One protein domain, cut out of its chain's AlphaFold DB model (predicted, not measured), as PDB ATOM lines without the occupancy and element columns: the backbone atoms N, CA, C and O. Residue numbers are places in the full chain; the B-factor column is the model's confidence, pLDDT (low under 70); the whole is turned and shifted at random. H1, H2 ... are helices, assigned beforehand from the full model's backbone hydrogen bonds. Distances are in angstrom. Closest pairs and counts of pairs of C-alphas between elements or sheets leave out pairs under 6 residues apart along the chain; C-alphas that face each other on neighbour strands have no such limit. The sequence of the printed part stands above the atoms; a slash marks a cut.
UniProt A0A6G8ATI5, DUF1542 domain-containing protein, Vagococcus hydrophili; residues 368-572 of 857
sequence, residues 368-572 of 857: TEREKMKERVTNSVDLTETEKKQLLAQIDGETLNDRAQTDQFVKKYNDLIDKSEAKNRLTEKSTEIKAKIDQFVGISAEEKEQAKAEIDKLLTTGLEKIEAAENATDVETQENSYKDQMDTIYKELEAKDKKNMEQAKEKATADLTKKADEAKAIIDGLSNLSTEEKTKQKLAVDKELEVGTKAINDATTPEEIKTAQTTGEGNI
ATOM      1  N   THR A 368      -0.053  -6.650 -63.208       84.50
ATOM      2  CA  THR A 368      -0.598  -7.041 -64.517       84.50
ATOM      3  C   THR A 368       0.014  -8.337 -65.046       84.50
ATOM      4  O   THR A 368      -0.731  -9.226 -65.449       84.50
ATOM      5  N   GLU A 369       1.341  -8.481 -65.035       86.44
ATOM      6  CA  GLU A 369       1.971  -9.701 -65.555       86.44
ATOM      7  C   GLU A 369       1.774 -10.914 -64.629       86.44
ATOM      8  O   GLU A 369       1.649 -12.033 -65.123       86.44
ATOM      9  N   ARG A 370       1.640 -10.722 -63.306       85.94
ATOM     10  CA  ARG A 370       1.276 -11.816 -62.384       85.94
ATOM     11  C   ARG A 370      -0.099 -12.400 -62.704       85.94
ATOM     12  O   ARG A 370      -0.220 -13.616 -62.834       85.94
ATOM     13  N   GLU A 371      -1.119 -11.555 -62.842       87.00
ATOM     14  CA  GLU A 371      -2.478 -12.035 -63.116       87.00
ATOM     15  C   GLU A 371      -2.592 -12.645 -64.525       87.00
ATOM     16  O   GLU A 371      -3.242 -13.674 -64.675       87.00
ATOM     17  N   LYS A 372      -1.859 -12.131 -65.527       91.44
ATOM     18  CA  LYS A 372      -1.713 -12.803 -66.836       91.44
ATOM     19  C   LYS A 372      -1.111 -14.207 -66.729       91.44
ATOM     20  O   LYS A 372      -1.568 -15.112 -67.419       91.44
ATOM     21  N   MET A 373      -0.095 -14.415 -65.884       92.44
ATOM     22  CA  MET A 373       0.478 -15.757 -65.701       92.44
ATOM     23  C   MET A 373      -0.513 -16.710 -65.022       92.44
ATOM     24  O   MET A 373      -0.606 -17.867 -65.426       92.44
ATOM     25  N   LYS A 374      -1.317 -16.230 -64.062       91.38
ATOM     26  CA  LYS A 374      -2.437 -17.015 -63.506       91.38
ATOM     27  C   LYS A 374      -3.490 -17.339 -64.560       91.38
ATOM     28  O   LYS A 374      -3.981 -18.464 -64.598       91.38
ATOM     29  N   GLU A 375      -3.822 -16.376 -65.416       92.50
ATOM     30  CA  GLU A 375      -4.759 -16.552 -66.523       92.50
ATOM     31  C   GLU A 375      -4.245 -17.602 -67.522       92.50
ATOM     32  O   GLU A 375      -5.010 -18.497 -67.877       92.50
ATOM     33  N   ARG A 376      -2.945 -17.595 -67.882       93.25
ATOM     34  CA  ARG A 376      -2.333 -18.664 -68.698       93.25
ATOM     35  C   ARG A 376      -2.500 -20.037 -68.040       93.25
ATOM     36  O   ARG A 376      -2.998 -20.949 -68.690       93.25
ATOM     37  N   VAL A 377      -2.121 -20.186 -66.766       93.19
ATOM     38  CA  VAL A 377      -2.238 -21.474 -66.051       93.19
ATOM     39  C   VAL A 377      -3.694 -21.948 -65.981       93.19
ATOM     40  O   VAL A 377      -3.976 -23.120 -66.211       93.19
ATOM     41  N   THR A 378      -4.627 -21.042 -65.687       91.44
ATOM     42  CA  THR A 378      -6.053 -21.370 -65.522       91.44
ATOM     43  C   THR A 378      -6.694 -21.799 -66.843       91.44
ATOM     44  O   THR A 378      -7.423 -22.792 -66.876       91.44
ATOM     45  N   ASN A 379      -6.393 -21.075 -67.926       93.06
ATOM     46  CA  ASN A 379      -6.969 -21.295 -69.253       93.06
ATOM     47  C   ASN A 379      -6.264 -22.401 -70.058       93.06
ATOM     48  O   ASN A 379      -6.735 -22.742 -71.143       93.06
ATOM     49  N   SER A 380      -5.156 -22.958 -69.558       91.06
ATOM     50  CA  SER A 380      -4.500 -24.101 -70.192       91.06
ATOM     51  C   SER A 380      -5.414 -25.329 -70.209       91.06
ATOM     52  O   SER A 380      -6.075 -25.652 -69.214       91.06
ATOM     53  N   VAL A 381      -5.432 -26.017 -71.350       90.62
ATOM     54  CA  VAL A 381      -6.165 -27.275 -71.550       90.62
ATOM     55  C   VAL A 381      -5.290 -28.508 -71.318       90.62
ATOM     56  O   VAL A 381      -5.828 -29.541 -70.937       90.62
ATOM     57  N   ASP A 382      -3.968 -28.380 -71.478       91.81
ATOM     58  CA  ASP A 382      -3.020 -29.497 -71.375       91.81
ATOM     59  C   ASP A 382      -2.473 -29.685 -69.942       91.81
ATOM     60  O   ASP A 382      -1.909 -30.730 -69.624       91.81
ATOM     61  N   LEU A 383      -2.618 -28.691 -69.054       91.88
ATOM     62  CA  LEU A 383      -2.273 -28.824 -67.630       91.88
ATOM     63  C   LEU A 383      -3.357 -29.584 -66.855       91.88
ATOM     64  O   LEU A 383      -4.538 -29.229 -66.916       91.88
ATOM     65  N   THR A 384      -2.968 -30.542 -66.008       88.56
ATOM     66  CA  THR A 384      -3.912 -31.154 -65.059       88.56
ATOM     67  C   THR A 384      -4.321 -30.170 -63.959       88.56
ATOM     68  O   THR A 384      -3.552 -29.298 -63.556       88.56
ATOM     69  N   GLU A 385      -5.511 -30.342 -63.375       90.81
ATOM     70  CA  GLU A 385      -5.980 -29.505 -62.254       90.81
ATOM     71  C   GLU A 385      -5.041 -29.540 -61.027       90.81
ATOM     72  O   GLU A 385      -4.981 -28.582 -60.251       90.81
ATOM     73  N   THR A 386      -4.253 -30.609 -60.865       90.62
ATOM     74  CA  THR A 386      -3.195 -30.693 -59.848       90.62
ATOM     75  C   THR A 386      -2.024 -29.767 -60.182       90.62
ATOM     76  O   THR A 386      -1.605 -28.992 -59.321       90.62
ATOM     77  N   GLU A 387      -1.520 -29.803 -61.418       91.69
ATOM     78  CA  GLU A 387      -0.427 -28.935 -61.882       91.69
ATOM     79  C   GLU A 387      -0.848 -27.467 -61.889       91.69
ATOM     80  O   GLU A 387      -0.122 -26.631 -61.350       91.69
ATOM     81  N   LYS A 388      -2.056 -27.147 -62.379       92.31
ATOM     82  CA  LYS A 388      -2.613 -25.786 -62.315       92.31
ATOM     83  C   LYS A 388      -2.603 -25.253 -60.889       92.31
ATOM     84  O   LYS A 388      -2.108 -24.158 -60.633       92.31
ATOM     85  N   LYS A 389      -3.100 -26.044 -59.935       92.19
ATOM     86  CA  LYS A 389      -3.155 -25.665 -58.519       92.19
ATOM     87  C   LYS A 389      -1.766 -25.497 -57.895       92.19
ATOM     88  O   LYS A 389      -1.595 -24.622 -57.047       92.19
ATOM     89  N   GLN A 390      -0.778 -26.292 -58.310       92.06
ATOM     90  CA  GLN A 390       0.614 -26.136 -57.876       92.06
ATOM     91  C   GLN A 390       1.259 -24.875 -58.470       92.06
ATOM     92  O   GLN A 390       1.812 -24.075 -57.718       92.06
ATOM     93  N   LEU A 391       1.144 -24.657 -59.782       92.31
ATOM     94  CA  LEU A 391       1.708 -23.497 -60.480       92.31
ATOM     95  C   LEU A 391       1.082 -22.180 -59.999       92.31
ATOM     96  O   LEU A 391       1.813 -21.232 -59.726       92.31
ATOM     97  N   LEU A 392      -0.241 -22.128 -59.794       91.62
ATOM     98  CA  LEU A 392      -0.919 -20.965 -59.202       91.62
ATOM     99  C   LEU A 392      -0.399 -20.657 -57.787       91.62
ATOM    100  O   LEU A 392      -0.108 -19.503 -57.480       91.62
ATOM    101  N   ALA A 393      -0.218 -21.677 -56.940       90.19
ATOM    102  CA  ALA A 393       0.315 -21.493 -55.588       90.19
ATOM    103  C   ALA A 393       1.784 -21.020 -55.581       90.19
ATOM    104  O   ALA A 393       2.163 -20.211 -54.732       90.19
ATOM    105  N   GLN A 394       2.601 -21.480 -56.534       91.25
ATOM    106  CA  GLN A 394       3.973 -20.993 -56.726       91.25
ATOM    107  C   GLN A 394       3.986 -19.527 -57.206       91.25
ATOM    108  O   GLN A 394       4.695 -18.698 -56.633       91.25
ATOM    109  N   ILE A 395       3.135 -19.186 -58.182       90.00
ATOM    110  CA  ILE A 395       2.949 -17.826 -58.714       90.00
ATOM    111  C   ILE A 395       2.534 -16.828 -57.621       90.00
ATOM    112  O   ILE A 395       3.073 -15.720 -57.565       90.00
ATOM    113  N   ASP A 396       1.597 -17.197 -56.743       86.06
ATOM    114  CA  ASP A 396       1.179 -16.328 -55.638       86.06
ATOM    115  C   ASP A 396       2.253 -16.194 -54.548       86.06
ATOM    116  O   ASP A 396       2.418 -15.107 -53.988       86.06
ATOM    117  N   GLY A 397       3.027 -17.253 -54.286       82.12
ATOM    118  CA  GLY A 397       4.088 -17.259 -53.275       82.12
ATOM    119  C   GLY A 397       5.340 -16.440 -53.622       82.12
ATOM    120  O   GLY A 397       6.093 -16.072 -52.721       82.12
ATOM    121  N   GLU A 398       5.590 -16.137 -54.898       85.12
ATOM    122  CA  GLU A 398       6.847 -15.506 -55.321       85.12
ATOM    123  C   GLU A 398       6.849 -13.981 -55.114       85.12
ATOM    124  O   GLU A 398       5.920 -13.271 -55.509       85.12
ATOM    125  N   THR A 399       7.900 -13.439 -54.493       81.50
ATOM    126  CA  THR A 399       8.020 -12.003 -54.186       81.50
ATOM    127  C   THR A 399       8.730 -11.241 -55.303       81.50
ATOM    128  O   THR A 399       9.907 -11.486 -55.555       81.50
ATOM    129  N   LEU A 400       8.046 -10.268 -55.913       78.12
ATOM    130  CA  LEU A 400       8.584  -9.425 -56.986       78.12
ATOM    131  C   LEU A 400       8.686  -7.973 -56.508       78.12
ATOM    132  O   LEU A 400       7.692  -7.402 -56.054       78.12
ATOM    133  N   ASN A 401       9.877  -7.382 -56.607       74.38
ATOM    134  CA  ASN A 401      10.168  -6.037 -56.093       74.38
ATOM    135  C   ASN A 401      10.491  -5.024 -57.203       74.38
ATOM    136  O   ASN A 401      10.381  -3.820 -56.985       74.38
ATOM    137  N   ASP A 402      10.877  -5.499 -58.389       77.38
ATOM    138  CA  ASP A 402      11.212  -4.663 -59.539       77.38
ATOM    139  C   ASP A 402      10.787  -5.304 -60.875       77.38
ATOM    140  O   ASP A 402      10.197  -6.390 -60.930       77.38
ATOM    141  N   ARG A 403      11.059  -4.591 -61.974       77.38
ATOM    142  CA  ARG A 403      10.660  -5.007 -63.320       77.38
ATOM    143  C   ARG A 403      11.519  -6.140 -63.884       77.38
ATOM    144  O   ARG A 403      10.948  -7.041 -64.472       77.38
ATOM    145  N   ALA A 404      12.830  -6.155 -63.650       79.12
ATOM    146  CA  ALA A 404      13.696  -7.229 -64.139       79.12
ATOM    147  C   ALA A 404      13.397  -8.559 -63.425       79.12
ATOM    148  O   ALA A 404      13.363  -9.607 -64.067       79.12
ATOM    149  N   GLN A 405      13.082  -8.514 -62.123       83.81
ATOM    150  CA  GLN A 405      12.538  -9.662 -61.384       83.81
ATOM    151  C   GLN A 405      11.211 -10.147 -61.989       83.81
ATOM    152  O   GLN A 405      10.978 -11.348 -62.082       83.81
ATOM    153  N   THR A 406      10.354  -9.223 -62.432       83.25
ATOM    154  CA  THR A 406       9.071  -9.552 -63.080       83.25
ATOM    155  C   THR A 406       9.272 -10.168 -64.462       83.25
ATOM    156  O   THR A 406       8.656 -11.186 -64.757       83.25
ATOM    157  N   ASP A 407      10.169  -9.623 -65.284       85.56
ATOM    158  CA  ASP A 407      10.487 -10.155 -66.613       85.56
ATOM    159  C   ASP A 407      11.087 -11.578 -66.505       85.56
ATOM    160  O   ASP A 407      10.710 -12.481 -67.256       85.56
ATOM    161  N   GLN A 408      11.955 -11.816 -65.511       87.50
ATOM    162  CA  GLN A 408      12.490 -13.149 -65.190       87.50
ATOM    163  C   GLN A 408      11.411 -14.114 -64.675       87.50
ATOM    164  O   GLN A 408      11.387 -15.268 -65.096       87.50
ATOM    165  N   PHE A 409      10.500 -13.652 -63.815       91.38
ATOM    166  CA  PHE A 409       9.340 -14.419 -63.348       91.38
ATOM    167  C   PHE A 409       8.426 -14.829 -64.514       91.38
ATOM    168  O   PHE A 409       8.051 -15.996 -64.614       91.38
ATOM    169  N   VAL A 410       8.122 -13.903 -65.431       89.88
ATOM    170  CA  VAL A 410       7.310 -14.187 -66.622       89.88
ATOM    171  C   VAL A 410       8.008 -15.223 -67.500       89.88
ATOM    172  O   VAL A 410       7.351 -16.174 -67.920       89.88
ATOM    173  N   LYS A 411       9.325 -15.112 -67.743       90.19
ATOM    174  CA  LYS A 411      10.054 -16.149 -68.498       90.19
ATOM    175  C   LYS A 411       9.986 -17.503 -67.784       90.19
ATOM    176  O   LYS A 411       9.514 -18.465 -68.377       90.19
ATOM    177  N   LYS A 412      10.366 -17.552 -66.501       91.00
ATOM    178  CA  LYS A 412      10.389 -18.759 -65.655       91.00
ATOM    179  C   LYS A 412       9.064 -19.523 -65.691       91.00
ATOM    180  O   LYS A 412       9.073 -20.730 -65.906       91.00
ATOM    181  N   TYR A 413       7.935 -18.845 -65.475       92.06
ATOM    182  CA  TYR A 413       6.638 -19.525 -65.464       92.06
ATOM    183  C   TYR A 413       6.114 -19.856 -66.858       92.06
ATOM    184  O   TYR A 413       5.429 -20.862 -66.978       92.06
ATOM    185  N   ASN A 414       6.456 -19.099 -67.909       91.06
ATOM    186  CA  ASN A 414       6.194 -19.566 -69.273       91.06
ATOM    187  C   ASN A 414       6.985 -20.851 -69.554       91.06
ATOM    188  O   ASN A 414       6.358 -21.876 -69.780       91.06
ATOM    189  N   ASP A 415       8.314 -20.841 -69.383       90.81
ATOM    190  CA  ASP A 415       9.178 -22.015 -69.595       90.81
ATOM    191  C   ASP A 415       8.685 -23.260 -68.814       90.81
ATOM    192  O   ASP A 415       8.753 -24.376 -69.325       90.81
ATOM    193  N   LEU A 416       8.166 -23.092 -67.585       91.31
ATOM    194  CA  LEU A 416       7.572 -24.178 -66.787       91.31
ATOM    195  C   LEU A 416       6.228 -24.680 -67.337       91.31
ATOM    196  O   LEU A 416       6.003 -25.892 -67.369       91.31
ATOM    197  N   ILE A 417       5.335 -23.776 -67.750       92.81
ATOM    198  CA  ILE A 417       4.030 -24.140 -68.319       92.81
ATOM    199  C   ILE A 417       4.234 -24.824 -69.673       92.81
ATOM    200  O   ILE A 417       3.740 -25.930 -69.854       92.81
ATOM    201  N   ASP A 418       5.031 -24.234 -70.569       93.19
ATOM    202  CA  ASP A 418       5.356 -24.791 -71.888       93.19
ATOM    203  C   ASP A 418       5.886 -26.235 -71.774       93.19
ATOM    204  O   ASP A 418       5.448 -27.120 -72.511       93.19
ATOM    205  N   LYS A 419       6.760 -26.509 -70.791       94.88
ATOM    206  CA  LYS A 419       7.259 -27.864 -70.494       94.88
ATOM    207  C   LYS A 419       6.184 -28.813 -69.965       94.88
ATOM    208  O   LYS A 419       6.127 -29.955 -70.413       94.88
ATOM    209  N   SER A 420       5.373 -28.389 -68.998       93.12
ATOM    210  CA  SER A 420       4.335 -29.236 -68.383       93.12
ATOM    211  C   SER A 420       3.230 -29.581 -69.392       93.12
ATOM    212  O   SER A 420       2.903 -30.756 -69.559       93.12
ATOM    213  N   GLU A 421       2.778 -28.604 -70.184       94.06
ATOM    214  CA  GLU A 421       1.846 -28.810 -71.299       94.06
ATOM    215  C   GLU A 421       2.422 -29.795 -72.340       94.06
ATOM    216  O   GLU A 421       1.771 -30.780 -72.693       94.06
ATOM    217  N   ALA A 422       3.673 -29.604 -72.781       96.19
ATOM    218  CA  ALA A 422       4.327 -30.486 -73.755       96.19
ATOM    219  C   ALA A 422       4.495 -31.936 -73.263       96.19
ATOM    220  O   ALA A 422       4.301 -32.885 -74.029       96.19
ATOM    221  N   LYS A 423       4.821 -32.130 -71.977       96.19
ATOM    222  CA  LYS A 423       4.919 -33.459 -71.353       96.19
ATOM    223  C   LYS A 423       3.579 -34.186 -71.324       96.19
ATOM    224  O   LYS A 423       3.531 -35.380 -71.636       96.19
ATOM    225  N   ASN A 424       2.500 -33.482 -70.991       95.31
ATOM    226  CA  ASN A 424       1.163 -34.067 -70.961       95.31
ATOM    227  C   ASN A 424       0.712 -34.443 -72.380       95.31
ATOM    228  O   ASN A 424       0.397 -35.609 -72.619       95.31
ATOM    229  N   ARG A 425       0.858 -33.539 -73.362       95.62
ATOM    230  CA  ARG A 425       0.579 -33.825 -74.786       95.62
ATOM    231  C   ARG A 425       1.409 -34.983 -75.366       95.62
ATOM    232  O   ARG A 425       0.945 -35.667 -76.281       95.62
ATOM    233  N   LEU A 426       2.634 -35.218 -74.884       97.62
ATOM    234  CA  LEU A 426       3.449 -36.383 -75.270       97.62
ATOM    235  C   LEU A 426       2.961 -37.681 -74.593       97.62
ATOM    236  O   LEU A 426       2.928 -38.737 -75.226       97.62
ATOM    237  N   THR A 427       2.544 -37.602 -73.329       96.88
ATOM    238  CA  THR A 427       2.015 -38.737 -72.548       96.88
ATOM    239  C   THR A 427       0.665 -39.218 -73.088       96.88
ATOM    240  O   THR A 427       0.450 -40.422 -73.254       96.88
ATOM    241  N   GLU A 428      -0.223 -38.289 -73.448       96.31
ATOM    242  CA  GLU A 428      -1.492 -38.588 -74.117       96.31
ATOM    243  C   GLU A 428      -1.266 -39.258 -75.474       96.31
ATOM    244  O   GLU A 428      -1.841 -40.311 -75.738       96.31
ATOM    245  N   LYS A 429      -0.364 -38.715 -76.303       96.81
ATOM    246  CA  LYS A 429      -0.008 -39.276 -77.617       96.81
ATOM    247  C   LYS A 429       0.579 -40.690 -77.522       96.81
ATOM    248  O   LYS A 429       0.205 -41.558 -78.306       96.81
ATOM    249  N   SER A 430       1.445 -40.948 -76.539       97.88
ATOM    250  CA  SER A 430       1.934 -42.301 -76.232       97.88
ATOM    251  C   SER A 430       0.773 -43.250 -75.896       97.88
ATOM    252  O   SER A 430       0.658 -44.331 -76.473       97.88
ATOM    253  N   THR A 431      -0.146 -42.812 -75.030       97.56
ATOM    254  CA  THR A 431      -1.326 -43.592 -74.618       97.56
ATOM    255  C   THR A 431      -2.272 -43.876 -75.794       97.56
ATOM    256  O   THR A 431      -2.710 -45.014 -75.972       97.56
ATOM    257  N   GLU A 432      -2.533 -42.873 -76.640       97.62
ATOM    258  CA  GLU A 432      -3.339 -42.973 -77.863       97.62
ATOM    259  C   GLU A 432      -2.771 -44.026 -78.828       97.62
ATOM    260  O   GLU A 432      -3.511 -44.865 -79.345       97.62
ATOM    261  N   ILE A 433      -1.455 -44.006 -79.060       98.00
ATOM    262  CA  ILE A 433      -0.794 -44.931 -79.987       98.00
ATOM    263  C   ILE A 433      -0.858 -46.370 -79.469       98.00
ATOM    264  O   ILE A 433      -1.223 -47.266 -80.231       98.00
ATOM    265  N   LYS A 434      -0.569 -46.617 -78.183       97.94
ATOM    266  CA  LYS A 434      -0.655 -47.976 -77.616       97.94
ATOM    267  C   LYS A 434      -2.071 -48.550 -77.722       97.94
ATOM    268  O   LYS A 434      -2.227 -49.693 -78.142       97.94
ATOM    269  N   ALA A 435      -3.092 -47.734 -77.450       97.25
ATOM    270  CA  ALA A 435      -4.495 -48.129 -77.578       97.25
ATOM    271  C   ALA A 435      -4.926 -48.452 -79.027       97.25
ATOM    272  O   ALA A 435      -5.919 -49.156 -79.221       97.25
ATOM    273  N   LYS A 436      -4.191 -47.970 -80.043       97.50
ATOM    274  CA  LYS A 436      -4.345 -48.396 -81.447       97.50
ATOM    275  C   LYS A 436      -3.544 -49.663 -81.759       97.50
ATOM    276  O   LYS A 436      -4.072 -50.537 -82.434       97.50
ATOM    277  N   ILE A 437      -2.325 -49.806 -81.230       97.62
ATOM    278  CA  ILE A 437      -1.508 -51.031 -81.373       97.62
ATOM    279  C   ILE A 437      -2.250 -52.259 -80.825       97.62
ATOM    280  O   ILE A 437      -2.188 -53.340 -81.411       97.62
ATOM    281  N   ASP A 438      -3.012 -52.096 -79.741       96.06
ATOM    282  CA  ASP A 438      -3.861 -53.159 -79.202       96.06
ATOM    283  C   ASP A 438      -4.943 -53.651 -80.183       96.06
ATOM    284  O   ASP A 438      -5.304 -54.826 -80.125       96.06
ATOM    285  N   GLN A 439      -5.393 -52.811 -81.126       95.81
ATOM    286  CA  GLN A 439      -6.440 -53.131 -82.111       95.81
ATOM    287  C   GLN A 439      -5.928 -53.885 -83.350       95.81
ATOM    288  O   GLN A 439      -6.746 -54.388 -84.116       95.81
ATOM    289  N   PHE A 440      -4.610 -53.989 -83.558       96.69
ATOM    290  CA  PHE A 440      -4.040 -54.813 -84.632       96.69
ATOM    291  C   PHE A 440      -4.375 -56.302 -84.430       96.69
ATOM    292  O   PHE A 440      -4.457 -56.775 -83.295       96.69
ATOM    293  N   VAL A 441      -4.558 -57.054 -85.514       94.56
ATOM    294  CA  VAL A 441      -5.044 -58.452 -85.493       94.56
ATOM    295  C   VAL A 441      -4.109 -59.430 -86.206       94.56
ATOM    296  O   VAL A 441      -4.099 -60.610 -85.872       94.56
ATOM    297  N   GLY A 442      -3.266 -58.947 -87.121       92.38
ATOM    298  CA  GLY A 442      -2.174 -59.699 -87.741       92.38
ATOM    299  C   GLY A 442      -0.845 -59.623 -86.976       92.38
ATOM    300  O   GLY A 442       0.139 -60.207 -87.426       92.38
ATOM    301  N   ILE A 443      -0.780 -58.902 -85.850       96.38
ATOM    302  CA  ILE A 443       0.426 -58.733 -85.014       96.38
ATOM    303  C   ILE A 443       0.331 -59.586 -83.743       96.38
ATOM    304  O   ILE A 443      -0.681 -59.531 -83.037       96.38
ATOM    305  N   SER A 444       1.397 -60.326 -83.419       93.56
ATOM    306  CA  SER A 444       1.464 -61.158 -82.205       93.56
ATOM    307  C   SER A 444       1.475 -60.333 -80.909       93.56
ATOM    308  O   SER A 444       1.825 -59.150 -80.897       93.56
ATOM    309  N   ALA A 445       1.109 -60.959 -79.786       93.94
ATOM    310  CA  ALA A 445       1.107 -60.297 -78.479       93.94
ATOM    311  C   ALA A 445       2.517 -59.819 -78.080       93.94
ATOM    312  O   ALA A 445       2.685 -58.716 -77.562       93.94
ATOM    313  N   GLU A 446       3.534 -60.621 -78.390       94.75
ATOM    314  CA  GLU A 446       4.944 -60.336 -78.150       94.75
ATOM    315  C   GLU A 446       5.422 -59.108 -78.938       94.75
ATOM    316  O   GLU A 446       6.109 -58.251 -78.384       94.75
ATOM    317  N   GLU A 447       5.039 -58.986 -80.211       96.38
ATOM    318  CA  GLU A 447       5.373 -57.827 -81.048       96.38
ATOM    319  C   GLU A 447       4.645 -56.554 -80.594       96.38
ATOM    320  O   GLU A 447       5.251 -55.479 -80.581       96.38
ATOM    321  N   LYS A 448       3.375 -56.663 -80.169       96.50
ATOM    322  CA  LYS A 448       2.636 -55.537 -79.574       96.50
ATOM    323  C   LYS A 448       3.336 -55.016 -78.319       96.50
ATOM    324  O   LYS A 448       3.548 -53.812 -78.206       96.50
ATOM    325  N   GLU A 449       3.716 -55.892 -77.388       96.12
ATOM    326  CA  GLU A 449       4.372 -55.463 -76.145       96.12
ATOM    327  C   GLU A 449       5.799 -54.945 -76.367       96.12
ATOM    328  O   GLU A 449       6.187 -53.961 -75.737       96.12
ATOM    329  N   GLN A 450       6.559 -55.504 -77.319       96.19
ATOM    330  CA  GLN A 450       7.848 -54.927 -77.733       96.19
ATOM    331  C   GLN A 450       7.682 -53.480 -78.225       96.19
ATOM    332  O   GLN A 450       8.406 -52.587 -77.782       96.19
ATOM    333  N   ALA A 451       6.678 -53.226 -79.070       97.44
ATOM    334  CA  ALA A 451       6.378 -51.889 -79.573       97.44
ATOM    335  C   ALA A 451       5.935 -50.913 -78.472       97.44
ATOM    336  O   ALA A 451       6.415 -49.778 -78.416       97.44
ATOM    337  N   LYS A 452       5.049 -51.348 -77.564       97.62
ATOM    338  CA  LYS A 452       4.614 -50.539 -76.413       97.62
ATOM    339  C   LYS A 452       5.786 -50.184 -75.497       97.62
ATOM    340  O   LYS A 452       5.883 -49.030 -75.083       97.62
ATOM    341  N   ALA A 453       6.685 -51.133 -75.230       97.50
ATOM    342  CA  ALA A 453       7.871 -50.923 -74.403       97.50
ATOM    343  C   ALA A 453       8.876 -49.950 -75.048       97.50
ATOM    344  O   ALA A 453       9.486 -49.134 -74.351       97.50
ATOM    345  N   GLU A 454       9.032 -49.976 -76.375       97.94
ATOM    346  CA  GLU A 454       9.860 -48.988 -77.074       97.94
ATOM    347  C   GLU A 454       9.208 -47.594 -77.090       97.94
ATOM    348  O   GLU A 454       9.893 -46.592 -76.877       97.94
ATOM    349  N   ILE A 455       7.879 -47.514 -77.195       98.19
ATOM    350  CA  ILE A 455       7.119 -46.267 -77.010       98.19
ATOM    351  C   ILE A 455       7.236 -45.734 -75.566       98.19
ATOM    352  O   ILE A 455       7.366 -44.525 -75.384       98.19
ATOM    353  N   ASP A 456       7.267 -46.588 -74.535       98.06
ATOM    354  CA  ASP A 456       7.531 -46.172 -73.142       98.06
ATOM    355  C   ASP A 456       8.944 -45.618 -72.942       98.06
ATOM    356  O   ASP A 456       9.145 -44.613 -72.251       98.06
ATOM    357  N   LYS A 457       9.933 -46.240 -73.586       97.75
ATOM    358  CA  LYS A 457      11.320 -45.766 -73.608       97.75
ATOM    359  C   LYS A 457      11.440 -44.415 -74.326       97.75
ATOM    360  O   LYS A 457      12.118 -43.520 -73.817       97.75
ATOM    361  N   LEU A 458      10.749 -44.231 -75.457       98.06
ATOM    362  CA  LEU A 458      10.651 -42.938 -76.145       98.06
ATOM    363  C   LEU A 458       9.941 -41.885 -75.287       98.06
ATOM    364  O   LEU A 458      10.422 -40.758 -75.217       98.06
ATOM    365  N   LEU A 459       8.850 -42.242 -74.603       98.31
ATOM    366  CA  LEU A 459       8.135 -41.339 -73.701       98.31
ATOM    367  C   LEU A 459       9.054 -40.885 -72.566       98.31
ATOM    368  O   LEU A 459       9.237 -39.688 -72.380       98.31
ATOM    369  N   THR A 460       9.693 -41.822 -71.866       97.88
ATOM    370  CA  THR A 460      10.599 -41.521 -70.746       97.88
ATOM    371  C   THR A 460      11.733 -40.599 -71.195       97.88
ATOM    372  O   THR A 460      11.948 -39.547 -70.596       97.88
ATOM    373  N   THR A 461      12.386 -40.923 -72.316       97.44
ATOM    374  CA  THR A 461      13.464 -40.087 -72.867       97.44
ATOM    375  C   THR A 461      12.950 -38.705 -73.299       97.44
ATOM    376  O   THR A 461      13.602 -37.696 -73.045       97.44
ATOM    377  N   GLY A 462      11.768 -38.622 -73.919       97.69
ATOM    378  CA  GLY A 462      11.168 -37.356 -74.343       97.69
ATOM    379  C   GLY A 462      10.774 -36.451 -73.173       97.69
ATOM    380  O   GLY A 462      11.032 -35.249 -73.218       97.69
ATOM    381  N   LEU A 463      10.234 -37.017 -72.089       97.56
ATOM    382  CA  LEU A 463       9.925 -36.286 -70.854       97.56
ATOM    383  C   LEU A 463      11.194 -35.695 -70.209       97.56
ATOM    384  O   LEU A 463      11.169 -34.548 -69.755       97.56
ATOM    385  N   GLU A 464      12.310 -36.436 -70.213       97.19
ATOM    386  CA  GLU A 464      13.624 -35.942 -69.768       97.19
ATOM    387  C   GLU A 464      14.164 -34.826 -70.678       97.19
ATOM    388  O   GLU A 464      14.677 -33.816 -70.193       97.19
ATOM    389  N   LYS A 465      14.030 -34.967 -72.004       97.50
ATOM    390  CA  LYS A 465      14.501 -33.964 -72.974       97.50
ATOM    391  C   LYS A 465      13.698 -32.668 -72.937       97.50
ATOM    392  O   LYS A 465      14.296 -31.597 -73.023       97.50
ATOM    393  N   ILE A 466      12.381 -32.747 -72.751       97.00
ATOM    394  CA  ILE A 466      11.525 -31.572 -72.537       97.00
ATOM    395  C   ILE A 466      11.904 -30.867 -71.226       97.00
ATOM    396  O   ILE A 466      12.000 -29.641 -71.199       97.00
ATOM    397  N   GLU A 467      12.201 -31.607 -70.150       95.25
ATOM    398  CA  GLU A 467      12.684 -30.999 -68.900       95.25
ATOM    399  C   GLU A 467      14.027 -30.274 -69.083       95.25
ATOM    400  O   GLU A 467      14.211 -29.176 -68.556       95.25
ATOM    401  N   ALA A 468      14.941 -30.839 -69.875       94.38
ATOM    402  CA  ALA A 468      16.270 -30.281 -70.129       94.38
ATOM    403  C   ALA A 468      16.312 -29.093 -71.119       94.38
ATOM    404  O   ALA A 468      17.358 -28.462 -71.247       94.38
ATOM    405  N   ALA A 469      15.215 -28.777 -71.816       95.62
ATOM    406  CA  ALA A 469      15.151 -27.711 -72.823       95.62
ATOM    407  C   ALA A 469      15.417 -26.297 -72.246       95.62
ATOM    408  O   ALA A 469      14.955 -25.979 -71.146       95.62
ATOM    409  N   GLU A 470      16.112 -25.416 -72.980       91.06
ATOM    410  CA  GLU A 470      16.510 -24.082 -72.476       91.06
ATOM    411  C   GLU A 470      15.470 -22.976 -72.753       91.06
ATOM    412  O   GLU A 470      15.479 -21.906 -72.126       91.06
ATOM    413  N   ASN A 471      14.571 -23.216 -73.713       89.38
ATOM    414  CA  ASN A 471      13.548 -22.276 -74.170       89.38
ATOM    415  C   ASN A 471      12.352 -23.000 -74.827       89.38
ATOM    416  O   ASN A 471      12.434 -24.185 -75.146       89.38
ATOM    417  N   ALA A 472      11.249 -22.283 -75.070       88.38
ATOM    418  CA  ALA A 472      10.025 -22.848 -75.650       88.38
ATOM    419  C   ALA A 472      10.202 -23.465 -77.059       88.38
ATOM    420  O   ALA A 472       9.551 -24.461 -77.366       88.38
ATOM    421  N   THR A 473      11.106 -22.946 -77.898       92.19
ATOM    422  CA  THR A 473      11.388 -23.520 -79.231       92.19
ATOM    423  C   THR A 473      12.049 -24.894 -79.114       92.19
ATOM    424  O   THR A 473      11.729 -25.809 -79.872       92.19
ATOM    425  N   ASP A 474      12.948 -25.068 -78.140       94.00
ATOM    426  CA  ASP A 474      13.551 -26.371 -77.845       94.00
ATOM    427  C   ASP A 474      12.485 -27.355 -77.341       94.00
ATOM    428  O   ASP A 474      12.480 -28.508 -77.768       94.00
ATOM    429  N   VAL A 475      11.561 -26.900 -76.482       94.94
ATOM    430  CA  VAL A 475      10.430 -27.706 -75.981       94.94
ATOM    431  C   VAL A 475       9.560 -28.204 -77.136       94.94
ATOM    432  O   VAL A 475       9.356 -29.412 -77.250       94.94
ATOM    433  N   GLU A 476       9.118 -27.313 -78.030       94.88
ATOM    434  CA  GLU A 476       8.345 -27.673 -79.229       94.88
ATOM    435  C   GLU A 476       9.130 -28.637 -80.141       94.88
ATOM    436  O   GLU A 476       8.570 -29.591 -80.687       94.88
ATOM    437  N   THR A 477      10.445 -28.439 -80.274       96.19
ATOM    438  CA  THR A 477      11.316 -29.305 -81.086       96.19
ATOM    439  C   THR A 477      11.441 -30.711 -80.491       96.19
ATOM    440  O   THR A 477      11.342 -31.693 -81.229       96.19
ATOM    441  N   GLN A 478      11.628 -30.839 -79.171       97.00
ATOM    442  CA  GLN A 478      11.680 -32.147 -78.507       97.00
ATOM    443  C   GLN A 478      10.307 -32.834 -78.522       97.00
ATOM    444  O   GLN A 478      10.233 -34.013 -78.864       97.00
ATOM    445  N   GLU A 479       9.221 -32.113 -78.219       96.81
ATOM    446  CA  GLU A 479       7.858 -32.660 -78.242       96.81
ATOM    447  C   GLU A 479       7.540 -33.281 -79.608       96.81
ATOM    448  O   GLU A 479       7.200 -34.462 -79.680       96.81
ATOM    449  N   ASN A 480       7.716 -32.524 -80.694       97.19
ATOM    450  CA  ASN A 480       7.447 -33.025 -82.041       97.19
ATOM    451  C   ASN A 480       8.382 -34.186 -82.418       97.19
ATOM    452  O   ASN A 480       7.906 -35.210 -82.903       97.19
ATOM    453  N   SER A 481       9.683 -34.098 -82.112       97.38
ATOM    454  CA  SER A 481      10.643 -35.158 -82.447       97.38
ATOM    455  C   SER A 481      10.319 -36.504 -81.788       97.38
ATOM    456  O   SER A 481      10.458 -37.546 -82.433       97.38
ATOM    457  N   TYR A 482       9.866 -36.522 -80.529       98.06
ATOM    458  CA  TYR A 482       9.465 -37.771 -79.868       98.06
ATOM    459  C   TYR A 482       8.080 -38.261 -80.315       98.06
ATOM    460  O   TYR A 482       7.891 -39.473 -80.437       98.06
ATOM    461  N   LYS A 483       7.146 -37.361 -80.659       97.88
ATOM    462  CA  LYS A 483       5.871 -37.743 -81.294       97.88
ATOM    463  C   LYS A 483       6.083 -38.403 -82.660       97.88
ATOM    464  O   LYS A 483       5.497 -39.455 -82.904       97.88
ATOM    465  N   ASP A 484       6.954 -37.848 -83.504       97.88
ATOM    466  CA  ASP A 484       7.281 -38.402 -84.826       97.88
ATOM    467  C   ASP A 484       7.924 -39.796 -84.730       97.88
ATOM    468  O   ASP A 484       7.607 -40.682 -85.527       97.88
ATOM    469  N   GLN A 485       8.780 -40.032 -83.728       98.00
ATOM    470  CA  GLN A 485       9.367 -41.354 -83.471       98.00
ATOM    471  C   GLN A 485       8.302 -42.386 -83.056       98.00
ATOM    472  O   GLN A 485       8.273 -43.486 -83.609       98.00
ATOM    473  N   MET A 486       7.377 -42.032 -82.155       98.12
ATOM    474  CA  MET A 486       6.264 -42.922 -81.777       98.12
ATOM    475  C   MET A 486       5.318 -43.199 -82.958       98.12
ATOM    476  O   MET A 486       4.917 -44.342 -83.179       98.12
ATOM    477  N   ASP A 487       4.996 -42.174 -83.756       97.56
ATOM    478  CA  ASP A 487       4.184 -42.321 -84.969       97.56
ATOM    479  C   ASP A 487       4.906 -43.099 -86.083       97.56
ATOM    480  O   ASP A 487       4.244 -43.595 -86.993       97.56
ATOM    481  N   THR A 488       6.237 -43.215 -86.043       98.19
ATOM    482  CA  THR A 488       7.005 -44.067 -86.967       98.19
ATOM    483  C   THR A 488       6.826 -45.538 -86.605       98.19
ATOM    484  O   THR A 488       6.356 -46.301 -87.447       98.19
ATOM    485  N   ILE A 489       7.056 -45.905 -85.335       97.75
ATOM    486  CA  ILE A 489       6.805 -47.264 -84.814       97.75
ATOM    487  C   ILE A 489       5.369 -47.702 -85.134       97.75
ATOM    488  O   ILE A 489       5.147 -48.774 -85.695       97.75
ATOM    489  N   TYR A 490       4.387 -46.840 -84.848       97.19
ATOM    490  CA  TYR A 490       2.980 -47.114 -85.140       97.19
ATOM    491  C   TYR A 490       2.722 -47.445 -86.623       97.19
ATOM    492  O   TYR A 490       2.045 -48.429 -86.916       97.19
ATOM    493  N   LYS A 491       3.279 -46.665 -87.561       97.19
ATOM    494  CA  LYS A 491       3.097 -46.879 -89.012       97.19
ATOM    495  C   LYS A 491       3.773 -48.158 -89.505       97.19
ATOM    496  O   LYS A 491       3.232 -48.821 -90.387       97.19
ATOM    497  N   GLU A 492       4.929 -48.514 -88.947       96.75
ATOM    498  CA  GLU A 492       5.625 -49.762 -89.281       96.75
ATOM    499  C   GLU A 492       4.804 -50.988 -88.855       96.75
ATOM    500  O   GLU A 492       4.658 -51.932 -89.636       96.75
ATOM    501  N   LEU A 493       4.180 -50.947 -87.673       97.25
ATOM    502  CA  LEU A 493       3.243 -51.987 -87.231       97.25
ATOM    503  C   LEU A 493       1.929 -51.979 -88.016       97.25
ATOM    504  O   LEU A 493       1.469 -53.053 -88.384       97.25
ATOM    505  N   GLU A 494       1.360 -50.817 -88.356       96.12
ATOM    506  CA  GLU A 494       0.149 -50.737 -89.189       96.12
ATOM    507  C   GLU A 494       0.380 -51.328 -90.595       96.12
ATOM    508  O   GLU A 494      -0.497 -51.982 -91.164       96.12
ATOM    509  N   ALA A 495       1.574 -51.132 -91.166       95.88
ATOM    510  CA  ALA A 495       1.967 -51.754 -92.428       95.88
ATOM    511  C   ALA A 495       2.191 -53.271 -92.283       95.88
ATOM    512  O   ALA A 495       1.814 -54.041 -93.172       95.88
ATOM    513  N   LYS A 496       2.780 -53.712 -91.164       95.88
ATOM    514  CA  LYS A 496       3.034 -55.129 -90.872       95.88
ATOM    515  C   LYS A 496       1.748 -55.909 -90.581       95.88
ATOM    516  O   LYS A 496       1.621 -57.031 -91.055       95.88
ATOM    517  N   ASP A 497       0.785 -55.308 -89.885       95.50
ATOM    518  CA  ASP A 497      -0.527 -55.883 -89.561       95.50
ATOM    519  C   ASP A 497      -1.277 -56.266 -90.842       95.50
ATOM    520  O   ASP A 497      -1.599 -57.433 -91.069       95.50
ATOM    521  N   LYS A 498      -1.421 -55.290 -91.747       94.44
ATOM    522  CA  LYS A 498      -2.042 -55.468 -93.065       94.44
ATOM    523  C   LYS A 498      -1.310 -56.509 -93.905       94.44
ATOM    524  O   LYS A 498      -1.955 -57.346 -94.527       94.44
ATOM    525  N   LYS A 499       0.029 -56.495 -93.901       95.56
ATOM    526  CA  LYS A 499       0.834 -57.486 -94.627       95.56
ATOM    527  C   LYS A 499       0.619 -58.903 -94.087       95.56
ATOM    528  O   LYS A 499       0.405 -59.813 -94.880       95.56
ATOM    529  N   ASN A 500       0.665 -59.094 -92.771       95.62
ATOM    530  CA  ASN A 500       0.476 -60.404 -92.149       95.62
ATOM    531  C   ASN A 500      -0.938 -60.950 -92.426       95.62
ATOM    532  O   ASN A 500      -1.087 -62.133 -92.729       95.62
ATOM    533  N   MET A 501      -1.958 -60.083 -92.390       95.81
ATOM    534  CA  MET A 501      -3.334 -60.432 -92.756       95.81
ATOM    535  C   MET A 501      -3.476 -60.832 -94.230       95.81
ATOM    536  O   MET A 501      -4.119 -61.839 -94.521       95.81
ATOM    537  N   GLU A 502      -2.848 -60.101 -95.155       95.62
ATOM    538  CA  GLU A 502      -2.870 -60.448 -96.583       95.62
ATOM    539  C   GLU A 502      -2.180 -61.797 -96.832       95.62
ATOM    540  O   GLU A 502      -2.765 -62.689 -97.440       95.62
ATOM    541  N   GLN A 503      -0.991 -62.013 -96.254       96.69
ATOM    542  CA  GLN A 503      -0.253 -63.276 -96.383       96.69
ATOM    543  C   GLN A 503      -1.012 -64.478 -95.792       96.69
ATOM    544  O   GLN A 503      -0.898 -65.597 -96.301       96.69
ATOM    545  N   ALA A 504      -1.822 -64.271 -94.747       97.00
ATOM    546  CA  ALA A 504      -2.713 -65.302 -94.217       97.00
ATOM    547  C   ALA A 504      -3.842 -65.655 -95.207       97.00
ATOM    548  O   ALA A 504      -4.139 -66.838 -95.389       97.00
ATOM    549  N   LYS A 505      -4.431 -64.659 -95.887       97.94
ATOM    550  CA  LYS A 505      -5.465 -64.860 -96.922       97.94
ATOM    551  C   LYS A 505      -4.909 -65.510 -98.185       97.94
ATOM    552  O   LYS A 505      -5.517 -66.459 -98.687       97.94
ATOM    553  N   GLU A 506      -3.746 -65.063 -98.660       98.00
ATOM    554  CA  GLU A 506      -3.014 -65.675 -99.777       98.00
ATOM    555  C   GLU A 506      -2.770 -67.165 -99.508       98.00
ATOM    556  O   GLU A 506      -3.131 -68.012-100.328       98.00
ATOM    557  N   LYS A 507      -2.225 -67.505 -98.328       97.81
ATOM    558  CA  LYS A 507      -1.948 -68.897 -97.955       97.81
ATOM    559  C   LYS A 507      -3.224 -69.737 -97.868       97.81
ATOM    560  O   LYS A 507      -3.271 -70.809 -98.463       97.81
ATOM    561  N   ALA A 508      -4.246 -69.267 -97.150       98.50
ATOM    562  CA  ALA A 508      -5.500 -70.005 -96.988       98.50
ATOM    563  C   ALA A 508      -6.201 -70.252 -98.336       98.50
ATOM    564  O   ALA A 508      -6.734 -71.335 -98.575       98.50
ATOM    565  N   THR A 509      -6.144 -69.278 -99.249       98.38
ATOM    566  CA  THR A 509      -6.678 -69.409-100.614       98.38
ATOM    567  C   THR A 509      -5.875 -70.417-101.441       98.38
ATOM    568  O   THR A 509      -6.462 -71.222-102.165       98.38
ATOM    569  N   ALA A 510      -4.543 -70.424-101.324       98.50
ATOM    570  CA  ALA A 510      -3.681 -71.383-102.015       98.50
ATOM    571  C   ALA A 510      -3.886 -72.827-101.516       98.50
ATOM    572  O   ALA A 510      -4.014 -73.741-102.334       98.50
ATOM    573  N   ASP A 511      -3.982 -73.032-100.197       98.50
ATOM    574  CA  ASP A 511      -4.294 -74.336 -99.595       98.50
ATOM    575  C   ASP A 511      -5.669 -74.850-100.074       98.50
ATOM    576  O   ASP A 511      -5.785 -75.988-100.533       98.50
ATOM    577  N   LEU A 512      -6.701 -73.991-100.044       98.62
ATOM    578  CA  LEU A 512      -8.055 -74.329-100.495       98.62
ATOM    579  C   LEU A 512      -8.113 -74.629-102.005       98.62
ATOM    580  O   LEU A 512      -8.819 -75.543-102.430       98.62
ATOM    581  N   THR A 513      -7.339 -73.908-102.822       98.69
ATOM    582  CA  THR A 513      -7.223 -74.172-104.268       98.69
ATOM    583  C   THR A 513      -6.580 -75.538-104.520       98.69
ATOM    584  O   THR A 513      -7.111 -76.336-105.290       98.69
ATOM    585  N   LYS A 514      -5.495 -75.865-103.806       98.62
ATOM    586  CA  LYS A 514      -4.857 -77.189-103.870       98.62
ATOM    587  C   LYS A 514      -5.832 -78.307-103.475       98.62
ATOM    588  O   LYS A 514      -5.903 -79.316-104.172       98.62
ATOM    589  N   LYS A 515      -6.627 -78.104-102.419       98.44
ATOM    590  CA  LYS A 515      -7.687 -79.031-101.989       98.44
ATOM    591  C   LYS A 515      -8.766 -79.230-103.066       98.44
ATOM    592  O   LYS A 515      -9.216 -80.353-103.284       98.44
ATOM    593  N   ALA A 516      -9.162 -78.162-103.759       98.75
ATOM    594  CA  ALA A 516     -10.108 -78.230-104.871       98.75
ATOM    595  C   ALA A 516      -9.554 -79.035-106.059       98.75
ATOM    596  O   ALA A 516     -10.273 -79.840-106.649       98.75
ATOM    597  N   ASP A 517      -8.277 -78.867-106.400       98.69
ATOM    598  CA  ASP A 517      -7.664 -79.604-107.509       98.69
ATOM    599  C   ASP A 517      -7.400 -81.083-107.162       98.69
ATOM    600  O   ASP A 517      -7.610 -81.955-108.008       98.69
ATOM    601  N   GLU A 518      -7.079 -81.397-105.903       98.69
ATOM    602  CA  GLU A 518      -7.068 -82.775-105.379       98.69
ATOM    603  C   GLU A 518      -8.455 -83.434-105.486       98.69
ATOM    604  O   GLU A 518      -8.575 -84.549-105.996       98.69
ATOM    605  N   ALA A 519      -9.522 -82.728-105.100       98.75
ATOM    606  CA  ALA A 519     -10.896 -83.214-105.234       98.75
ATOM    607  C   ALA A 519     -11.299 -83.466-106.702       98.75
ATOM    608  O   ALA A 519     -11.919 -84.489-107.008       98.75
ATOM    609  N   LYS A 520     -10.907 -82.587-107.637       98.62
ATOM    610  CA  LYS A 520     -11.121 -82.795-109.083       98.62
ATOM    611  C   LYS A 520     -10.379 -84.028-109.603       98.62
ATOM    612  O   LYS A 520     -10.942 -84.752-110.424       98.62
ATOM    613  N   ALA A 521      -9.159 -84.281-109.122       98.50
ATOM    614  CA  ALA A 521      -8.373 -85.454-109.498       98.50
ATOM    615  C   ALA A 521      -9.003 -86.766-108.995       98.50
ATOM    616  O   ALA A 521      -9.049 -87.743-109.744       98.50
ATOM    617  N   ILE A 522      -9.571 -86.778-107.780       98.56
ATOM    618  CA  ILE A 522     -10.354 -87.922-107.278       98.56
ATOM    619  C   ILE A 522     -11.577 -88.160-108.179       98.56
ATOM    620  O   ILE A 522     -11.782 -89.277-108.649       98.56
ATOM    621  N   ILE A 523     -12.336 -87.106-108.508       98.69
ATOM    622  CA  ILE A 523     -13.501 -87.180-109.414       98.69
ATOM    623  C   ILE A 523     -13.117 -87.700-110.815       98.69
ATOM    624  O   ILE A 523     -13.901 -88.416-111.441       98.69
ATOM    625  N   ASP A 524     -11.916 -87.392-111.315       98.00
ATOM    626  CA  ASP A 524     -11.401 -87.967-112.565       98.00
ATOM    627  C   ASP A 524     -11.072 -89.463-112.463       98.00
ATOM    628  O   ASP A 524     -11.293 -90.185-113.438       98.00
ATOM    629  N   GLY A 525     -10.600 -89.941-111.308       98.06
ATOM    630  CA  GLY A 525     -10.276 -91.353-111.069       98.06
ATOM    631  C   GLY A 525     -11.491 -92.286-110.960       98.06
ATOM    632  O   GLY A 525     -11.378 -93.476-111.254       98.06
ATOM    633  N   LEU A 526     -12.662 -91.759-110.587       98.31
ATOM    634  CA  LEU A 526     -13.912 -92.523-110.466       98.31
ATOM    635  C   LEU A 526     -14.323 -93.148-111.818       98.31
ATOM    636  O   LEU A 526     -14.294 -92.487-112.853       98.31
ATOM    637  N   SER A 527     -14.642 -94.445-111.851       97.69
ATOM    638  CA  SER A 527     -14.632 -95.247-113.097       97.69
ATOM    639  C   SER A 527     -16.003 -95.509-113.732       97.69
ATOM    640  O   SER A 527     -16.070 -95.943-114.882       97.69
ATOM    641  N   ASN A 528     -17.087 -95.228-113.010       97.56
ATOM    642  CA  ASN A 528     -18.479 -95.491-113.382       97.56
ATOM    643  C   ASN A 528     -19.309 -94.197-113.540       97.56
ATOM    644  O   ASN A 528     -20.426 -94.251-114.054       97.56
ATOM    645  N   LEU A 529     -18.782 -93.035-113.137       98.00
ATOM    646  CA  LEU A 529     -19.310 -91.711-113.499       98.00
ATOM    647  C   LEU A 529     -19.102 -91.394-114.990       98.00
ATOM    648  O   LEU A 529     -17.995 -91.544-115.517       98.00
ATOM    649  N   SER A 530     -20.138 -90.871-115.650       96.81
ATOM    650  CA  SER A 530     -20.047 -90.379-117.033       96.81
ATOM    651  C   SER A 530     -19.198 -89.102-117.146       96.81
ATOM    652  O   SER A 530     -18.966 -88.390-116.166       96.81
ATOM    653  N   THR A 531     -18.767 -88.757-118.363       97.31
ATOM    654  CA  THR A 531     -18.046 -87.502-118.649       97.31
ATOM    655  C   THR A 531     -18.853 -86.268-118.229       97.31
ATOM    656  O   THR A 531     -18.306 -85.313-117.675       97.31
ATOM    657  N   GLU A 532     -20.167 -86.293-118.453       97.12
ATOM    658  CA  GLU A 532     -21.115 -85.247-118.068       97.12
ATOM    659  C   GLU A 532     -21.262 -85.160-116.544       97.12
ATOM    660  O   GLU A 532     -21.253 -84.061-115.986       97.12
ATOM    661  N   GLU A 533     -21.347 -86.304-115.856       98.12
ATOM    662  CA  GLU A 533     -21.409 -86.348-114.392       98.12
ATOM    663  C   GLU A 533     -20.106 -85.836-113.765       98.12
ATOM    664  O   GLU A 533     -20.160 -84.945-112.917       98.12
ATOM    665  N   LYS A 534     -18.933 -86.291-114.228       98.00
ATOM    666  CA  LYS A 534     -17.631 -85.761-113.783       98.00
ATOM    667  C   LYS A 534     -17.538 -84.251-113.982       98.00
ATOM    668  O   LYS A 534     -17.152 -83.533-113.064       98.00
ATOM    669  N   THR A 535     -17.945 -83.755-115.152       97.88
ATOM    670  CA  THR A 535     -17.962 -82.313-115.453       97.88
ATOM    671  C   THR A 535     -18.853 -81.550-114.469       97.88
ATOM    672  O   THR A 535     -18.433 -80.536-113.914       97.88
ATOM    673  N   LYS A 536     -20.057 -82.062-114.187       98.25
ATOM    674  CA  LYS A 536     -20.988 -81.486-113.205       98.25
ATOM    675  C   LYS A 536     -20.397 -81.452-111.788       98.25
ATOM    676  O   LYS A 536     -20.551 -80.439-111.110       98.25
ATOM    677  N   GLN A 537     -19.728 -82.517-111.344       98.44
ATOM    678  CA  GLN A 537     -19.158 -82.577-109.992       98.44
ATOM    679  C   GLN A 537     -17.922 -81.670-109.851       98.44
ATOM    680  O   GLN A 537     -17.801 -80.979-108.844       98.44
ATOM    681  N   LYS A 538     -17.061 -81.556-110.876       98.38
ATOM    682  CA  LYS A 538     -15.964 -80.563-110.875       98.38
ATOM    683  C   LYS A 538     -16.485 -79.127-110.791       98.38
ATOM    684  O   LYS A 538     -15.991 -78.363-109.974       98.38
ATOM    685  N   LEU A 539     -17.544 -78.792-111.536       98.50
ATOM    686  CA  LEU A 539     -18.201 -77.481-111.442       98.50
ATOM    687  C   LEU A 539     -18.822 -77.214-110.057       98.50
ATOM    688  O   LEU A 539     -18.953 -76.057-109.659       98.50
ATOM    689  N   ALA A 540     -19.195 -78.255-109.306       98.62
ATOM    690  CA  ALA A 540     -19.589 -78.108-107.906       98.62
ATOM    691  C   ALA A 540     -18.375 -77.835-106.997       98.62
ATOM    692  O   ALA A 540     -18.463 -76.952-106.148       98.62
ATOM    693  N   VAL A 541     -17.233 -78.501-107.216       98.81
ATOM    694  CA  VAL A 541     -15.966 -78.193-106.520       98.81
ATOM    695  C   VAL A 541     -15.507 -76.754-106.796       98.81
ATOM    696  O   VAL A 541     -15.208 -76.030-105.851       98.81
ATOM    697  N   ASP A 542     -15.510 -76.306-108.056       98.75
ATOM    698  CA  ASP A 542     -15.136 -74.931-108.434       98.75
ATOM    699  C   ASP A 542     -16.030 -73.880-107.753       98.75
ATOM    700  O   ASP A 542     -15.554 -72.833-107.313       98.75
ATOM    701  N   LYS A 543     -17.327 -74.174-107.605       98.62
ATOM    702  CA  LYS A 543     -18.279 -73.297-106.915       98.62
ATOM    703  C   LYS A 543     -18.041 -73.237-105.403       98.62
ATOM    704  O   LYS A 543     -18.143 -72.162-104.817       98.62
ATOM    705  N   GLU A 544     -17.749 -74.357-104.745       98.69
ATOM    706  CA  GLU A 544     -17.447 -74.337-103.306       98.69
ATOM    707  C   GLU A 544     -16.060 -73.723-103.021       98.69
ATOM    708  O   GLU A 544     -15.897 -73.036-102.011       98.69
ATOM    709  N   LEU A 545     -15.105 -73.837-103.958       98.75
ATOM    710  CA  LEU A 545     -13.857 -73.062-103.961       98.75
ATOM    711  C   LEU A 545     -14.121 -71.549-104.067       98.75
ATOM    712  O   LEU A 545     -13.532 -70.786-103.301       98.75
ATOM    713  N   GLU A 546     -15.010 -71.097-104.961       98.62
ATOM    714  CA  GLU A 546     -15.409 -69.680-105.066       98.62
ATOM    715  C   GLU A 546     -16.005 -69.169-103.741       98.62
ATOM    716  O   GLU A 546     -15.600 -68.119-103.233       98.62
ATOM    717  N   VAL A 547     -16.921 -69.938-103.139       98.50
ATOM    718  CA  VAL A 547     -17.564 -69.605-101.855       98.50
ATOM    719  C   VAL A 547     -16.544 -69.525-100.714       98.50
ATOM    720  O   VAL A 547     -16.541 -68.538 -99.973       98.50
ATOM    721  N   GLY A 548     -15.657 -70.517-100.580       98.56
ATOM    722  CA  GLY A 548     -14.621 -70.530 -99.544       98.56
ATOM    723  C   GLY A 548     -13.587 -69.414 -99.725       98.56
ATOM    724  O   GLY A 548     -13.267 -68.712 -98.768       98.56
ATOM    725  N   THR A 549     -13.147 -69.166-100.963       98.56
ATOM    726  CA  THR A 549     -12.237 -68.057-101.305       98.56
ATOM    727  C   THR A 549     -12.862 -66.705-100.968       98.56
ATOM    728  O   THR A 549     -12.197 -65.832-100.407       98.56
ATOM    729  N   LYS A 550     -14.161 -66.517-101.243       98.50
ATOM    730  CA  LYS A 550     -14.864 -65.296-100.838       98.50
ATOM    731  C   LYS A 550     -14.897 -65.147 -99.313       98.50
ATOM    732  O   LYS A 550     -14.614 -64.061 -98.820       98.50
ATOM    733  N   ALA A 551     -15.193 -66.215 -98.571       98.56
ATOM    734  CA  ALA A 551     -15.230 -66.177 -97.108       98.56
ATOM    735  C   ALA A 551     -13.852 -65.871 -96.482       98.56
ATOM    736  O   ALA A 551     -13.775 -65.094 -95.533       98.56
ATOM    737  N   ILE A 552     -12.763 -66.407 -97.048       98.62
ATOM    738  CA  ILE A 552     -11.378 -66.071 -96.667       98.62
ATOM    739  C   ILE A 552     -11.088 -64.581 -96.916       98.62
ATOM    740  O   ILE A 552     -10.501 -63.908 -96.069       98.62
ATOM    741  N   ASN A 553     -11.534 -64.040 -98.052       97.88
ATOM    742  CA  ASN A 553     -11.319 -62.636 -98.399       97.88
ATOM    743  C   ASN A 553     -12.181 -61.664 -97.573       97.88
ATOM    744  O   ASN A 553     -11.686 -60.598 -97.203       97.88
ATOM    745  N   ASP A 554     -13.415 -62.039 -97.230       97.75
ATOM    746  CA  ASP A 554     -14.313 -61.267 -96.357       97.75
ATOM    747  C   ASP A 554     -13.833 -61.225 -94.887       97.75
ATOM    748  O   ASP A 554     -14.193 -60.303 -94.156       97.75
ATOM    749  N   ALA A 555     -13.037 -62.208 -94.443       98.00
ATOM    750  CA  ALA A 555     -12.596 -62.350 -93.052       98.00
ATOM    751  C   ALA A 555     -11.772 -61.152 -92.538       98.00
ATOM    752  O   ALA A 555     -10.954 -60.575 -93.264       98.00
ATOM    753  N   THR A 556     -11.941 -60.807 -91.258       96.00
ATOM    754  CA  THR A 556     -11.284 -59.655 -90.614       96.00
ATOM    755  C   THR A 556     -10.198 -60.042 -89.612       96.00
ATOM    756  O   THR A 556      -9.372 -59.201 -89.272       96.00
ATOM    757  N   THR A 557     -10.147 -61.307 -89.188       95.62
ATOM    758  CA  THR A 557      -9.183 -61.854 -88.213       95.62
ATOM    759  C   THR A 557      -8.536 -63.162 -88.705       95.62
ATOM    760  O   THR A 557      -9.121 -63.851 -89.550       95.62
ATOM    761  N   PRO A 558      -7.354 -63.556 -88.188       95.06
ATOM    762  CA  PRO A 558      -6.725 -64.845 -88.510       95.06
ATOM    763  C   PRO A 558      -7.614 -66.062 -88.197       95.06
ATOM    764  O   PRO A 558      -7.623 -67.048 -88.938       95.06
ATOM    765  N   GLU A 559      -8.402 -65.987 -87.126       95.56
ATOM    766  CA  GLU A 559      -9.338 -67.024 -86.689       95.56
ATOM    767  C   GLU A 559     -10.503 -67.195 -87.674       95.56
ATOM    768  O   GLU A 559     -10.889 -68.326 -87.987       95.56
ATOM    769  N   GLU A 560     -11.037 -66.093 -88.208       98.00
ATOM    770  CA  GLU A 560     -12.054 -66.118 -89.265       98.00
ATOM    771  C   GLU A 560     -11.488 -66.683 -90.573       98.00
ATOM    772  O   GLU A 560     -12.142 -67.525 -91.184       98.00
ATOM    773  N   ILE A 561     -10.259 -66.308 -90.964       98.44
ATOM    774  CA  ILE A 561      -9.573 -66.862 -92.149       98.44
ATOM    775  C   ILE A 561      -9.470 -68.389 -92.038       98.44
ATOM    776  O   ILE A 561      -9.875 -69.111 -92.951       98.44
ATOM    777  N   LYS A 562      -8.988 -68.894 -90.896       98.25
ATOM    778  CA  LYS A 562      -8.867 -70.338 -90.644       98.25
ATOM    779  C   LYS A 562     -10.227 -71.041 -90.633       98.25
ATOM    780  O   LYS A 562     -10.361 -72.138 -91.170       98.25
ATOM    781  N   THR A 563     -11.246 -70.411 -90.049       98.38
ATOM    782  CA  THR A 563     -12.611 -70.958 -90.011       98.38
ATOM    783  C   THR A 563     -13.221 -71.032 -91.415       98.38
ATOM    784  O   THR A 563     -13.841 -72.040 -91.762       98.38
ATOM    785  N   ALA A 564     -13.006 -70.011 -92.248       98.56
ATOM    786  CA  ALA A 564     -13.429 -69.992 -93.645       98.56
ATOM    787  C   ALA A 564     -12.718 -71.073 -94.477       98.56
ATOM    788  O   ALA A 564     -13.391 -71.805 -95.203       98.56
ATOM    789  N   GLN A 565     -11.399 -71.236 -94.306       98.62
ATOM    790  CA  GLN A 565     -10.619 -72.302 -94.943       98.62
ATOM    791  C   GLN A 565     -11.187 -73.689 -94.612       98.62
ATOM    792  O   GLN A 565     -11.631 -74.389 -95.520       98.62
ATOM    793  N   THR A 566     -11.260 -74.066 -93.331       98.56
ATOM    794  CA  THR A 566     -11.741 -75.401 -92.926       98.56
ATOM    795  C   THR A 566     -13.203 -75.654 -93.319       98.56
ATOM    796  O   THR A 566     -13.575 -76.788 -93.620       98.56
ATOM    797  N   THR A 567     -14.037 -74.610 -93.391       98.31
ATOM    798  CA  THR A 567     -15.410 -74.729 -93.915       98.31
ATOM    799  C   THR A 567     -15.419 -75.008 -95.423       98.31
ATOM    800  O   THR A 567     -16.157 -75.879 -95.880       98.31
ATOM    801  N   GLY A 568     -14.580 -74.313 -96.201       98.69
ATOM    802  CA  GLY A 568     -14.425 -74.554 -97.638       98.69
ATOM    803  C   GLY A 568     -13.865 -75.946 -97.948       98.69
ATOM    804  O   GLY A 568     -14.406 -76.647 -98.800       98.69
ATOM    805  N   GLU A 569     -12.839 -76.379 -97.211       98.69
ATOM    806  CA  GLU A 569     -12.244 -77.718 -97.320       98.69
ATOM    807  C   GLU A 569     -13.299 -78.814 -97.082       98.69
ATOM    808  O   GLU A 569     -13.427 -79.730 -97.895       98.69
ATOM    809  N   GLY A 570     -14.115 -78.677 -96.027       98.50
ATOM    810  CA  GLY A 570     -15.199 -79.614 -95.714       98.50
ATOM    811  C   GLY A 570     -16.348 -79.616 -96.732       98.50
ATOM    812  O   GLY A 570     -16.907 -80.675 -97.022       98.50
ATOM    813  N   ASN A 571     -16.684 -78.463 -97.325       98.62
ATOM    814  CA  ASN A 571     -17.657 -78.400 -98.423       98.62
ATOM    815  C   ASN A 571     -17.137 -79.123 -99.677       98.62
ATOM    816  O   ASN A 571     -17.894 -79.859-100.310       98.62
ATOM    817  N   ILE A 572     -15.856 -78.945-100.017       98.81
ATOM    818  CA  ILE A 572     -15.207 -79.617-101.153       98.81
ATOM    819  C   ILE A 572     -15.157 -81.135-100.932       98.81
ATOM    820  O   ILE A 572     -15.560 -81.885-101.821       98.81
TER     821      ILE A 572
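Overview. This is residues 368 to 572 of the 857 residues of the protein "DUF1542 domain-containing protein" of Vagococcus hydrophili (UniProt A0A6G8ATI5). A long, thin rod of helices is made of two three-helix bundles set end to end along one very long helix, H5: its first part packs with H3 and H4, its later part with H6 and H7. A small helical hairpin of H1 and H2 sits on the first half of H3, at the far end of the rod from the H5 to H6 turn. The printed part has 205 residues with seven named helices, H1 to H7 in order, and no named strand; the class is all helix. The whole is extended, with a radius of gyration of the C-alphas of 30.9 A and spans of 110 by 24 by 22 A.

Arrangement. The seven helices form an up-and-down bundle, in which each runs against the one before it in the chain. H1, residues 368 to 379, and H2, residues 385 to 397, form a hairpin at a shallow tilt of 11 degrees; their closest C-alphas, of Val 377 and Lys 388, are 5.7 A apart. H3, residues 403 to 437, touches H1 with residues 406 to 417 alone, closest at the C-alphas of Glu 369 and Val 410, 7.1 A. H2 and H3 are close but not clearly touching, with 1 pair of C-alphas within 8 A. H4, residues 445 to 468, forms a hairpin with H3, closest at the C-alphas of Lys 423 and Leu 463, 5.8 A. H5, residues 472 to 525, is the hub, touching four helices. It touches H4 with residues 474 to 489 alone, where the C-alphas of Ile 466 and Val 475 are the closest, 5.3 A apart. It touches H3 with residues 472 to 494 alone, closest at the C-alphas of Ala 422 and Glu 479, 6.1 A, running the same way. Farther on it touches H6, residues 531 to 554, with residues 505 to 524 alone, closest at the C-alphas of Lys 520 and Lys 538, 5.6 A. With residues 501 to 519 alone it touches H7, residues 558 to 572, closest at the C-alphas of Ala 508 and Gln 565, 6.0 A. H6 and H7 form a hairpin, with the C-alphas of Gly 548 and Gly 568 the closest, 4.5 A apart. H3 is apart from H6 and H7, and so is H4. In each of the seven helices every O i to N i+4 pair is within hydrogen-bond range.

Along the chain. H1 begins at C-alpha 368, (-0.598, -7.041, -64.517), and is 16.3 A long; H2 is 18.2 A, H3 50.9 A and H4 34.6 A. H5 runs 79.7 A to C-alpha 525, (-10.276, -91.353, -111.069). H6 is 34.6 A long, and H7, 21.2 A, ends at C-alpha 572, (-15.207, -79.617, -101.153).

Size, cuts and confidence. The two C-alphas farthest apart, of Asn 401 and Asn 528, are 110.0 A apart. The printed part has no cut and no long link; the H3 to H4 link is short, the others tight. The mean pLDDT of the printed part is 95.0, and no printed residue is under 70.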